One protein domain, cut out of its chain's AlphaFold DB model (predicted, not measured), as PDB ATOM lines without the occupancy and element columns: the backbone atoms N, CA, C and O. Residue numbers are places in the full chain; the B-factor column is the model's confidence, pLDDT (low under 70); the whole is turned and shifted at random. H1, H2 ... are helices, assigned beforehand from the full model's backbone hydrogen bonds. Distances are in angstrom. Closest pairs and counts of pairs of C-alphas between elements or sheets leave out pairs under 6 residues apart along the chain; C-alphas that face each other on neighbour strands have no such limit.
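Overview. This is residues 199 to 287 of the 290 residues of an uncharacterized protein of Muribaculaceae bacterium (UniProt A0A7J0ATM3). This domain has little regular structure: two helices, H1 and H2, cross near their middles as an X, and long loops make up the rest. The last 32 residues, 256 to 287, fold back beside H2 without a named element, while residues 228 to 233 stick out at the other end. The printed part has 89 residues, with two named helices in the order H1, H2 and no named strand; its class is all helix, though the named elements hold only 34 residues. It is compact, with a radius of gyration of the C-alphas of 13.2 A, and spans 43 by 21 by 19 A, only just a rod.

Along the chain. H2, residues 237 to 255, is the longest helix, 26.0 A from C-alpha 237 at (146.347, 117.477, 114.484) to C-alpha 255 at (131.637, 107.068, 95.791). H1, residues 206 to 220, measures 20.2 A and begins at C-alpha 206 (138.712, 98.577, 113.203).

Arrangement. H2 touches H1 with residues 243 to 247 alone, and H1 touches H2 with residues 211 to 216 alone. Their closest C-alphas, of Ile 243 and Ser 216, are 6.4 A apart. Their lines are about perpendicular, at 75 degrees. In H1 and H2, every O i to N i+4 pair is within hydrogen-bond range.

Size, cuts and confidence. The two C-alphas farthest apart, of Pro 231 and Asp 285, are separated by 43.4 A. The printed part has no cut. The link from H1 to H2, 16 residues, is long. Residues 229 to 234 are under pLDDT 70; the mean of the printed part is 90.6.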
ATOM      1  N   ASP A 199     137.740 114.272 115.665       91.25
ATOM      2  CA  ASP A 199     137.361 115.397 114.790       91.25
ATOM      3  C   ASP A 199     137.815 115.220 113.332       91.25
ATOM      4  O   ASP A 199     137.345 115.937 112.441       91.25
ATOM      5  N   LYS A 200     138.812 114.362 113.080       93.81
ATOM      6  CA  LYS A 200     139.387 114.137 111.742       93.81
ATOM      7  C   LYS A 200     139.014 112.785 111.161       93.81
ATOM      8  O   LYS A 200     138.867 112.692 109.948       93.81
ATOM      9  N   PHE A 201     138.852 111.768 111.997       94.31
ATOM     10  CA  PHE A 201     138.579 110.394 111.578       94.31
ATOM     11  C   PHE A 201     137.167 109.924 111.950       94.31
ATOM     12  O   PHE A 201     136.711 108.894 111.464       94.31
ATOM     13  N   GLY A 202     136.447 110.672 112.787       92.94
ATOM     14  CA  GLY A 202     135.131 110.285 113.283       92.94
ATOM     15  C   GLY A 202     135.208 109.172 114.322       92.94
ATOM     16  O   GLY A 202     136.253 108.930 114.932       92.94
ATOM     17  N   ILE A 203     134.079 108.488 114.515       93.75
ATOM     18  CA  ILE A 203     133.961 107.351 115.437       93.75
ATOM     19  C   ILE A 203     134.925 106.243 114.995       93.75
ATOM     20  O   ILE A 203     135.016 105.933 113.808       93.75
ATOM     21  N   TYR A 204     135.667 105.679 115.946       93.81
ATOM     22  CA  TYR A 204     136.590 104.579 115.680       93.81
ATOM     23  C   TYR A 204     135.835 103.301 115.306       93.81
ATOM     24  O   TYR A 204     134.899 102.910 116.002       93.81
ATOM     25  N   SER A 205     136.332 102.631 114.276       93.56
ATOM     26  CA  SER A 205     136.077 101.227 113.969       93.56
ATOM     27  C   SER A 205     137.386 100.599 113.500       93.56
ATOM     28  O   SER A 205     138.294 101.300 113.030       93.56
ATOM     29  N   GLU A 206     137.507  99.281 113.632       90.81
ATOM     30  CA  GLU A 206     138.712  98.577 113.203       90.81
ATOM     31  C   GLU A 206     138.868  98.635 111.676       90.81
ATOM     32  O   GLU A 206     139.946  98.957 111.181       90.81
ATOM     33  N   THR A 207     137.783  98.445 110.927       92.38
ATOM     34  CA  THR A 207     137.748  98.530 109.457       92.38
ATOM     35  C   THR A 207     138.189  99.900 108.945       92.38
ATOM     36  O   THR A 207     138.985  99.992 108.008       92.38
ATOM     37  N   LYS A 208     137.748 100.987 109.590       95.31
ATOM     38  CA  LYS A 208     138.209 102.336 109.242       95.31
ATOM     39  C   LYS A 208     139.684 102.518 109.533       95.31
ATOM     40  O   LYS A 208     140.400 103.100 108.720       95.31
ATOM     41  N   TYR A 209     140.142 102.050 110.690       94.69
ATOM     42  CA  TYR A 209     141.543 102.200 111.043       94.69
ATOM     43  C   TYR A 209     142.450 101.390 110.107       94.69
ATOM     44  O   TYR A 209     143.471 101.925 109.686       94.69
ATOM     45  N   LYS A 210     142.036 100.190 109.671       92.62
ATOM     46  CA  LYS A 210     142.724  99.407 108.625       92.62
ATOM     47  C   LYS A 210     142.907 100.211 107.337       92.62
ATOM     48  O   LYS A 210     144.034 100.338 106.873       92.62
ATOM     49  N   LEU A 211     141.840 100.824 106.814       95.81
ATOM     50  CA  LEU A 211     141.934 101.648 105.600       95.81
ATOM     51  C   LEU A 211     142.842 102.872 105.795       95.81
ATOM     52  O   LEU A 211     143.626 103.225 104.915       95.81
ATOM     53  N   ILE A 212     142.726 103.549 106.943       95.81
ATOM     54  CA  ILE A 212     143.577 104.701 107.261       95.81
ATOM     55  C   ILE A 212     145.048 104.276 107.311       95.81
ATOM     56  O   ILE A 212     145.883 105.001 106.771       95.81
ATOM     57  N   LEU A 213     145.355 103.130 107.928       93.88
ATOM     58  CA  LEU A 213     146.707 102.582 108.004       93.88
ATOM     59  C   LEU A 213     147.249 102.249 106.618       93.88
ATOM     60  O   LEU A 213     148.319 102.743 106.285       93.88
ATOM     61  N   GLU A 214     146.486 101.521 105.798       94.81
ATOM     62  CA  GLU A 214     146.863 101.151 104.427       94.81
ATOM     63  C   GLU A 214     147.254 102.383 103.599       94.81
ATOM     64  O   GLU A 214     148.367 102.471 103.078       94.81
ATOM     65  N   ILE A 215     146.387 103.400 103.569       96.19
ATOM     66  CA  ILE A 215     146.653 104.652 102.849       96.19
ATOM     67  C   ILE A 215     147.827 105.417 103.483       96.19
ATOM     68  O   ILE A 215     148.606 106.072 102.785       96.19
ATOM     69  N   SER A 216     147.968 105.388 104.809       93.81
ATOM     70  CA  SER A 216     149.049 106.104 105.493       93.81
ATOM     71  C   SER A 216     150.418 105.469 105.270       93.81
ATOM     72  O   SER A 216     151.400 106.198 105.107       93.81
ATOM     73  N   GLU A 217     150.475 104.144 105.199       92.94
ATOM     74  CA  GLU A 217     151.684 103.387 104.911       92.94
ATOM     75  C   GLU A 217     152.091 103.600 103.452       92.94
ATOM     76  O   GLU A 217     153.232 103.975 103.187       92.94
ATOM     77  N   GLU A 218     151.143 103.500 102.513       95.06
ATOM     78  CA  GLU A 218     151.404 103.717 101.085       95.06
ATOM     79  C   GLU A 218     151.956 105.125 100.799       95.06
ATOM     80  O   GLU A 218     152.909 105.294 100.037       95.06
ATOM     81  N   ILE A 219     151.369 106.157 101.411       94.00
ATOM     82  CA  ILE A 219     151.676 107.555 101.071       94.00
ATOM     83  C   ILE A 219     152.828 108.118 101.907       94.00
ATOM     84  O   ILE A 219     153.616 108.932 101.412       94.00
ATOM     85  N   PHE A 220     152.901 107.755 103.187       91.50
ATOM     86  CA  PHE A 220     153.822 108.365 104.146       91.50
ATOM     87  C   PHE A 220     154.794 107.377 104.791       91.50
ATOM     88  O   PHE A 220     155.731 107.833 105.450       91.50
ATOM     89  N   GLY A 221     154.588 106.069 104.618       90.19
ATOM     90  CA  GLY A 221     155.302 105.037 105.368       90.19
ATOM     91  C   GLY A 221     154.948 105.030 106.856       90.19
ATOM     92  O   GLY A 221     155.781 104.625 107.659       90.19
ATOM     93  N   TRP A 222     153.770 105.546 107.233       90.56
ATOM     94  CA  TRP A 222     153.316 105.560 108.626       90.56
ATOM     95  C   TRP A 222     152.657 104.240 108.995       90.56
ATOM     96  O   TRP A 222     151.816 103.742 108.252       90.56
ATOM     97  N   THR A 223     153.012 103.713 110.161       89.44
ATOM     98  CA  THR A 223     152.515 102.429 110.666       89.44
ATOM     99  C   THR A 223     151.697 102.619 111.945       89.44
ATOM    100  O   THR A 223     151.386 103.740 112.347       89.44
ATOM    101  N   VAL A 224     151.326 101.529 112.621       88.88
ATOM    102  CA  VAL A 224     150.558 101.584 113.876       88.88
ATOM    103  C   VAL A 224     151.292 102.351 114.978       88.88
ATOM    104  O   VAL A 224     150.649 103.060 115.760       88.88
ATOM    105  N   SER A 225     152.629 102.295 115.001       86.75
ATOM    106  CA  SER A 225     153.433 103.079 115.940       86.75
ATOM    107  C   SER A 225     153.314 104.581 115.701       86.75
ATOM    108  O   SER A 225     153.339 105.326 116.674       86.75
ATOM    109  N   ASP A 226     153.076 105.031 114.458       87.81
ATOM    110  CA  ASP A 226     152.837 106.440 114.120       87.81
ATOM    111  C   ASP A 226     151.481 106.977 114.630       87.81
ATOM    112  O   ASP A 226     151.252 108.191 114.685       87.81
ATOM    113  N   PHE A 227     150.580 106.098 115.067       88.38
ATOM    114  CA  PHE A 227     149.293 106.472 115.651       88.38
ATOM    115  C   PHE A 227     149.265 106.336 117.181       88.38
ATOM    116  O   PHE A 227     148.505 107.057 117.841       88.38
ATOM    117  N   ASP A 228     150.079 105.455 117.767       79.69
ATOM    118  CA  ASP A 228     150.171 105.252 119.215       79.69
ATOM    119  C   ASP A 228     151.231 106.154 119.885       79.69
ATOM    120  O   ASP A 228     152.199 106.606 119.285       79.69
ATOM    121  N   LYS A 229     150.990 106.545 121.141       69.44
ATOM    122  CA  LYS A 229     151.737 107.620 121.825       69.44
ATOM    123  C   LYS A 229     153.201 107.255 122.140       69.44
ATOM    124  O   LYS A 229     153.462 106.274 122.823       69.44
ATOM    125  N   ASP A 230     154.089 108.201 121.823       54.97
ATOM    126  CA  ASP A 230     155.456 108.438 122.341       54.97
ATOM    127  C   ASP A 230     155.580 109.960 122.686       54.97
ATOM    128  O   ASP A 230     154.753 110.744 122.182       54.97
ATOM    129  N   PRO A 231     156.534 110.456 123.523       52.75
ATOM    130  CA  PRO A 231     156.570 111.841 124.028       52.75
ATOM    131  C   PRO A 231     156.615 112.941 122.957       52.75
ATOM    132  O   PRO A 231     156.407 114.114 123.269       52.75
ATOM    133  N   ASN A 232     156.840 112.587 121.692       58.62
ATOM    134  CA  ASN A 232     156.978 113.519 120.575       58.62
ATOM    135  C   ASN A 232     155.668 113.821 119.810       58.62
ATOM    136  O   ASN A 232     155.694 114.567 118.826       58.62
ATOM    137  N   SER A 233     154.515 113.342 120.306       57.59
ATOM    138  CA  SER A 233     153.174 113.508 119.706       57.59
ATOM    139  C   SER A 233     153.052 112.862 118.328       57.59
ATOM    140  O   SER A 233     153.129 113.519 117.290       57.59
ATOM    141  N   VAL A 234     152.840 111.558 118.340       66.12
ATOM    142  CA  VAL A 234     153.016 110.713 117.164       66.12
ATOM    143  C   VAL A 234     151.882 110.884 116.122       66.12
ATOM    144  O   VAL A 234     152.162 110.945 114.928       66.12
ATOM    145  N   MET A 235     150.672 111.297 116.521       79.06
ATOM    146  CA  MET A 235     149.614 111.756 115.594       79.06
ATOM    147  C   MET A 235     149.113 113.174 115.933       79.06
ATOM    148  O   MET A 235     148.039 113.370 116.500       79.06
ATOM    149  N   LYS A 236     149.900 114.215 115.614       77.06
ATOM    150  CA  LYS A 236     149.465 115.625 115.777       77.06
ATOM    151  C   LYS A 236     148.266 115.948 114.884       77.06
ATOM    152  O   LYS A 236     148.151 115.414 113.784       77.06
ATOM    153  N   THR A 237     147.476 116.950 115.276       79.31
ATOM    154  CA  THR A 237     146.347 117.477 114.484       79.31
ATOM    155  C   THR A 237     146.710 117.775 113.023       79.31
ATOM    156  O   THR A 237     145.893 117.610 112.126       79.31
ATOM    157  N   THR A 238     147.944 118.201 112.744       85.44
ATOM    158  CA  THR A 238     148.404 118.445 111.370       85.44
ATOM    159  C   THR A 238     148.624 117.159 110.569       85.44
ATOM    160  O   THR A 238     148.304 117.137 109.382       85.44
ATOM    161  N   ARG A 239     149.138 116.084 111.187       89.19
ATOM    162  CA  ARG A 239     149.266 114.762 110.550       89.19
ATOM    163  C   ARG A 239     147.886 114.156 110.299       89.19
ATOM    164  O   ARG A 239     147.630 113.726 109.178       89.19
ATOM    165  N   SER A 240     146.983 114.238 111.281       90.50
ATOM    166  CA  SER A 240     145.627 113.691 111.153       90.50
ATOM    167  C   SER A 240     144.812 114.375 110.051       90.50
ATOM    168  O   SER A 240     144.148 113.696 109.276       90.50
ATOM    169  N   VAL A 241     144.925 115.700 109.889       92.75
ATOM    170  CA  VAL A 241     144.309 116.412 108.750       92.75
ATOM    171  C   VAL A 241     144.895 115.949 107.413       92.75
ATOM    172  O   VAL A 241     144.152 115.751 106.456       92.75
ATOM    173  N   ARG A 242     146.221 115.771 107.324       93.12
ATOM    174  CA  ARG A 242     146.867 115.346 106.074       93.12
ATOM    175  C   ARG A 242     146.379 113.974 105.631       93.12
ATOM    176  O   ARG A 242     145.986 113.852 104.478       93.12
ATOM    177  N   ILE A 243     146.376 112.979 106.518       94.75
ATOM    178  CA  ILE A 243     145.900 111.636 106.163       94.75
ATOM    179  C   ILE A 243     144.389 111.622 105.891       94.75
ATOM    180  O   ILE A 243     143.974 111.052 104.888       94.75
ATOM    181  N   ALA A 244     143.576 112.352 106.670       96.19
ATOM    182  CA  ALA A 244     142.136 112.472 106.410       96.19
ATOM    183  C   ALA A 244     141.830 113.028 105.006       96.19
ATOM    184  O   ALA A 244     140.899 112.563 104.355       96.19
ATOM    185  N   ASN A 245     142.640 113.958 104.485       96.31
ATOM    186  CA  ASN A 245     142.475 114.474 103.120       96.31
ATOM    187  C   ASN A 245     142.727 113.408 102.035       96.31
ATOM    188  O   ASN A 245     142.041 113.399 101.016       96.31
ATOM    189  N   TYR A 246     143.707 112.519 102.226       97.44
ATOM    190  CA  TYR A 246     143.960 111.429 101.276       97.44
ATOM    191  C   TYR A 246     142.884 110.347 101.361       97.44
ATOM    192  O   TYR A 246     142.376 109.908 100.332       97.44
ATOM    193  N   VAL A 247     142.472 109.991 102.578       97.62
ATOM    194  CA  VAL A 247     141.406 109.012 102.810       97.62
ATOM    195  C   VAL A 247     140.073 109.532 102.261       97.62
ATOM    196  O   VAL A 247     139.420 108.832 101.498       97.62
ATOM    197  N   SER A 248     139.684 110.782 102.537       97.69
ATOM    198  CA  SER A 248     138.459 111.367 101.958       97.69
ATOM    199  C   SER A 248     138.506 111.443 100.436       97.69
ATOM    200  O   SER A 248     137.496 111.171  99.794       97.69
ATOM    201  N   LYS A 249     139.661 111.759  99.835       97.69
ATOM    202  CA  LYS A 249     139.818 111.720  98.376       97.69
ATOM    203  C   LYS A 249     139.550 110.316  97.828       97.69
ATOM    204  O   LYS A 249     138.775 110.195  96.883       97.69
ATOM    205  N   TYR A 250     140.124 109.283  98.443       97.75
ATOM    206  CA  TYR A 250     139.851 107.889  98.089       97.75
ATOM    207  C   TYR A 250     138.357 107.554  98.222       97.75
ATOM    208  O   TYR A 250     137.745 107.072  97.270       97.75
ATOM    209  N   LEU A 251     137.734 107.883  99.358       97.50
ATOM    210  CA  LEU A 251     136.309 107.630  99.602       97.50
ATOM    211  C   LEU A 251     135.411 108.332  98.569       97.50
ATOM    212  O   LEU A 251     134.462 107.736  98.065       97.50
ATOM    213  N   LEU A 252     135.728 109.579  98.207       96.56
ATOM    214  CA  LEU A 252     135.017 110.340  97.176       96.56
ATOM    215  C   LEU A 252     135.215 109.755  95.771       96.56
ATOM    216  O   LEU A 252     134.298 109.813  94.953       96.56
ATOM    217  N   GLU A 253     136.395 109.219  95.464       96.62
ATOM    218  CA  GLU A 253     136.656 108.529  94.197       96.62
ATOM    219  C   GLU A 253     135.868 107.225  94.094       96.62
ATOM    220  O   GLU A 253     135.288 106.964  93.043       96.62
ATOM    221  N   GLN A 254     135.787 106.442  95.172       95.75
ATOM    222  CA  GLN A 254     134.956 105.237  95.211       95.75
ATOM    223  C   GLN A 254     133.466 105.568  95.120       95.75
ATOM    224  O   GLN A 254     132.739 104.957  94.343       95.75
ATOM    225  N   TYR A 255     133.020 106.603  95.833       94.56
ATOM    226  CA  TYR A 255     131.637 107.068  95.791       94.56
ATOM    227  C   TYR A 255     131.165 107.420  94.369       94.56
ATOM    228  O   TYR A 255     130.054 107.061  93.983       94.56
ATOM    229  N   LYS A 256     132.034 108.040  93.556       94.56
ATOM    230  CA  LYS A 256     131.756 108.384  92.148       94.56
ATOM    231  C   LYS A 256     131.670 107.187  91.200       94.56
ATOM    232  O   LYS A 256     131.189 107.357  90.085       94.56
ATOM    233  N   LYS A 257     132.183 106.015  91.580       95.12
ATOM    234  CA  LYS A 257     132.155 104.827  90.711       95.12
ATOM    235  C   LYS A 257     130.798 104.130  90.703       95.12
ATOM    236  O   LYS A 257     130.545 103.384  89.770       95.12
ATOM    237  N   GLY A 258     129.954 104.391  91.698       92.00
ATOM    238  CA  GLY A 258     128.661 103.733  91.853       92.00
ATOM    239  C   GLY A 258     128.508 103.083  93.222       92.00
ATOM    240  O   GLY A 258     129.474 102.938  93.977       92.00
ATOM    241  N   ARG A 259     127.269 102.716  93.553       91.38
ATOM    242  CA  ARG A 259     126.866 102.222  94.876       91.38
ATOM    243  C   ARG A 259     127.604 100.957  95.308       91.38
ATOM    244  O   ARG A 259     127.875 100.773  96.489       91.38
ATOM    245  N   GLU A 260     127.973 100.112  94.357       92.69
ATOM    246  CA  GLU A 260     128.741  98.886  94.566       92.69
ATOM    247  C   GLU A 260     130.194  99.125  95.004       92.69
ATOM    248  O   GLU A 260     130.822  98.217  95.541       92.69
ATOM    249  N   HIS A 261     130.718 100.337  94.808       94.50
ATOM    250  CA  HIS A 261     132.063 100.728  95.231       94.50
ATOM    251  C   HIS A 261     132.070 101.505  96.550       94.50
ATOM    252  O   HIS A 261     133.139 101.844  97.057       94.50
ATOM    253  N   TRP A 262     130.905 101.831  97.114       94.81
ATOM    254  CA  TRP A 262     130.835 102.622  98.338       94.81
ATOM    255  C   TRP A 262     131.510 101.899  99.500       94.81
ATOM    256  O   TRP A 262     131.285 100.717  99.745       94.81
ATOM    257  N   VAL A 263     132.342 102.639 100.227       96.38
ATOM    258  CA  VAL A 263     133.086 102.103 101.364       96.38
ATOM    259  C   VAL A 263     132.224 102.243 102.612       96.38
ATOM    260  O   VAL A 263     131.906 103.357 103.039       96.38
ATOM    261  N   ILE A 264     131.836 101.098 103.164       95.56
ATOM    262  CA  ILE A 264     130.913 100.980 104.291       95.56
ATOM    263  C   ILE A 264     131.696 100.641 105.559       95.56
ATOM    264  O   ILE A 264     132.657  99.875 105.522       95.56
ATOM    265  N   ASP A 265     131.301 101.260 106.664       94.62
ATOM    266  CA  ASP A 265     131.851 101.017 107.991       94.62
ATOM    267  C   ASP A 265     131.158  99.815 108.671       94.62
ATOM    268  O   ASP A 265     130.120  99.335 108.213       94.62
ATOM    269  N   GLU A 266     131.705  99.317 109.779       91.50
ATOM    270  CA  GLU A 266     131.197  98.118 110.481       91.50
ATOM    271  C   GLU A 266     129.746  98.257 110.966       91.50
ATOM    272  O   GLU A 266     129.023  97.268 111.075       91.50
ATOM    273  N   ASP A 267     129.309  99.488 111.236       92.25
ATOM    274  CA  ASP A 267     127.944  99.818 111.650       92.25
ATOM    275  C   ASP A 267     126.952  99.936 110.474       92.25
ATOM    276  O   ASP A 267     125.770 100.223 110.681       92.25
ATOM    277  N   GLY A 268     127.414  99.706 109.240       93.81
ATOM    278  CA  GLY A 268     126.625  99.808 108.015       93.81
ATOM    279  C   GLY A 268     126.520 101.225 107.442       93.81
ATOM    280  O   GLY A 268     125.906 101.404 106.387       93.81
ATOM    281  N   SER A 269     127.107 102.233 108.091       95.06
ATOM    282  CA  SER A 269     127.126 103.608 107.589       95.06
ATOM    283  C   SER A 269     128.204 103.831 106.523       95.06
ATOM    284  O   SER A 269     129.152 103.064 106.376       95.06
ATOM    285  N   MET A 270     128.072 104.907 105.747       96.06
ATOM    286  CA  MET A 270     129.119 105.375 104.842       96.06
ATOM    287  C   MET A 270     130.355 105.767 105.649       96.06
ATOM    288  O   MET A 270     130.281 106.643 106.518       96.06
ATOM    289  N   MET A 271     131.508 105.187 105.308       97.12
ATOM    290  CA  MET A 271     132.754 105.504 105.992       97.12
ATOM    291  C   MET A 271     133.050 107.003 105.893       97.12
ATOM    292  O   MET A 271     132.946 107.615 104.828       97.12
ATOM    293  N   TRP A 272     133.401 107.613 107.022       97.00
ATOM    294  CA  TRP A 272     133.594 109.055 107.117       97.00
ATOM    295  C   TRP A 272     134.948 109.410 107.715       97.00
ATOM    296  O   TRP A 272     135.347 108.855 108.737       97.00
ATOM    297  N   VAL A 273     135.590 110.403 107.103       97.31
ATOM    298  CA  VAL A 273     136.689 111.198 107.657       97.31
ATOM    299  C   VAL A 273     136.480 112.661 107.246       97.31
ATOM    300  O   VAL A 273     135.662 112.967 106.372       97.31
ATOM    301  N   LEU A 274     137.241 113.584 107.837       96.12
ATOM    302  CA  LEU A 274     137.233 114.983 107.420       96.12
ATOM    303  C   LEU A 274     137.540 115.092 105.917       96.12
ATOM    304  O   LEU A 274     138.580 114.629 105.456       96.12
ATOM    305  N   GLY A 275     136.647 115.757 105.181       94.25
ATOM    306  CA  GLY A 275     136.762 115.972 103.736       94.25
ATOM    307  C   GLY A 275     135.731 115.204 102.905       94.25
ATOM    308  O   GLY A 275     135.547 115.541 101.738       94.25
ATOM    309  N   CYS A 276     135.019 114.231 103.485       95.12
ATOM    310  CA  CYS A 276     133.873 113.598 102.825       95.12
ATOM    311  C   CYS A 276     132.722 114.598 102.610       95.12
ATOM    312  O   CYS A 276     132.537 115.533 103.391       95.12
ATOM    313  N   SER A 277     131.913 114.379 101.570       92.19
ATOM    314  CA  SER A 277     130.736 115.209 101.255       92.19
ATOM    315  C   SER A 277     129.483 114.845 102.063       92.19
ATOM    316  O   SER A 277     128.459 115.511 101.930       92.19
ATOM    317  N   TRP A 278     129.556 113.802 102.891       93.88
ATOM    318  CA  TRP A 278     128.509 113.353 103.812       93.88
ATOM    319  C   TRP A 278     128.945 113.531 105.271       93.88
ATOM    320  O   TRP A 278     130.113 113.800 105.554       93.88
ATOM    321  N   ALA A 279     128.004 113.395 106.207       91.56
ATOM    322  CA  ALA A 279     128.278 113.443 107.642       91.56
ATOM    323  C   ALA A 279     128.607 112.048 108.209       91.56
ATOM    324  O   ALA A 279     128.191 111.028 107.652       91.56
ATOM    325  N   SER A 280     129.315 111.999 109.341       90.69
ATOM    326  CA  SER A 280     129.558 110.747 110.074       90.69
ATOM    327  C   SER A 280     128.234 110.071 110.454       90.69
ATOM    328  O   SER A 280     127.327 110.745 110.939       90.69
ATOM    329  N   GLY A 281     128.128 108.752 110.249       89.75
ATOM    330  CA  GLY A 281     126.915 107.968 110.526       89.75
ATOM    331  C   GLY A 281     125.830 108.032 109.439       89.75
ATOM    332  O   GLY A 281     124.716 107.558 109.652       89.75
ATOM    333  N   THR A 282     126.113 108.622 108.272       93.19
ATOM    334  CA  THR A 282     125.157 108.644 107.150       93.19
ATOM    335  C   THR A 282     124.972 107.239 106.579       93.19
ATOM    336  O   THR A 282     125.937 106.640 106.121       93.19
ATOM    337  N   MET A 283     123.742 106.722 106.554       94.38
ATOM    338  CA  MET A 283     123.447 105.430 105.922       94.38
ATOM    339  C   MET A 283     123.482 105.514 104.386       94.38
ATOM    340  O   MET A 283     123.057 106.535 103.838       94.38
ATOM    341  N   PRO A 284     123.885 104.441 103.680       91.81
ATOM    342  CA  PRO A 284     123.883 104.380 102.216       91.81
ATOM    343  C   PRO A 284     122.538 104.746 101.579       91.81
ATOM    344  O   PRO A 284     122.503 105.452 100.580       91.81
ATOM    345  N   ASP A 285     121.418 104.337 102.178       90.94
ATOM    346  CA  ASP A 285     120.077 104.637 101.653       90.94
ATOM    347  C   ASP A 285     119.731 106.133 101.652       90.94
ATOM    348  O   ASP A 285     118.837 106.564 100.925       90.94
ATOM    349  N   ASN A 286     120.449 106.933 102.444       89.50
ATOM    350  CA  ASN A 286     120.269 108.380 102.524       89.50
ATOM    351  C   ASN A 286     121.208 109.147 101.576       89.50
ATOM    352  O   ASN A 286     121.180 110.379 101.554       89.50
ATOM    353  N   MET A 287     122.052 108.444 100.815       88.25
ATOM    354  CA  MET A 287     122.955 109.040  99.836       88.25
ATOM    355  C   MET A 287     122.251 109.184  98.487       88.25
ATOM    356  O   MET A 287     121.588 108.267  98.008       88.25
TER     357      MET A 287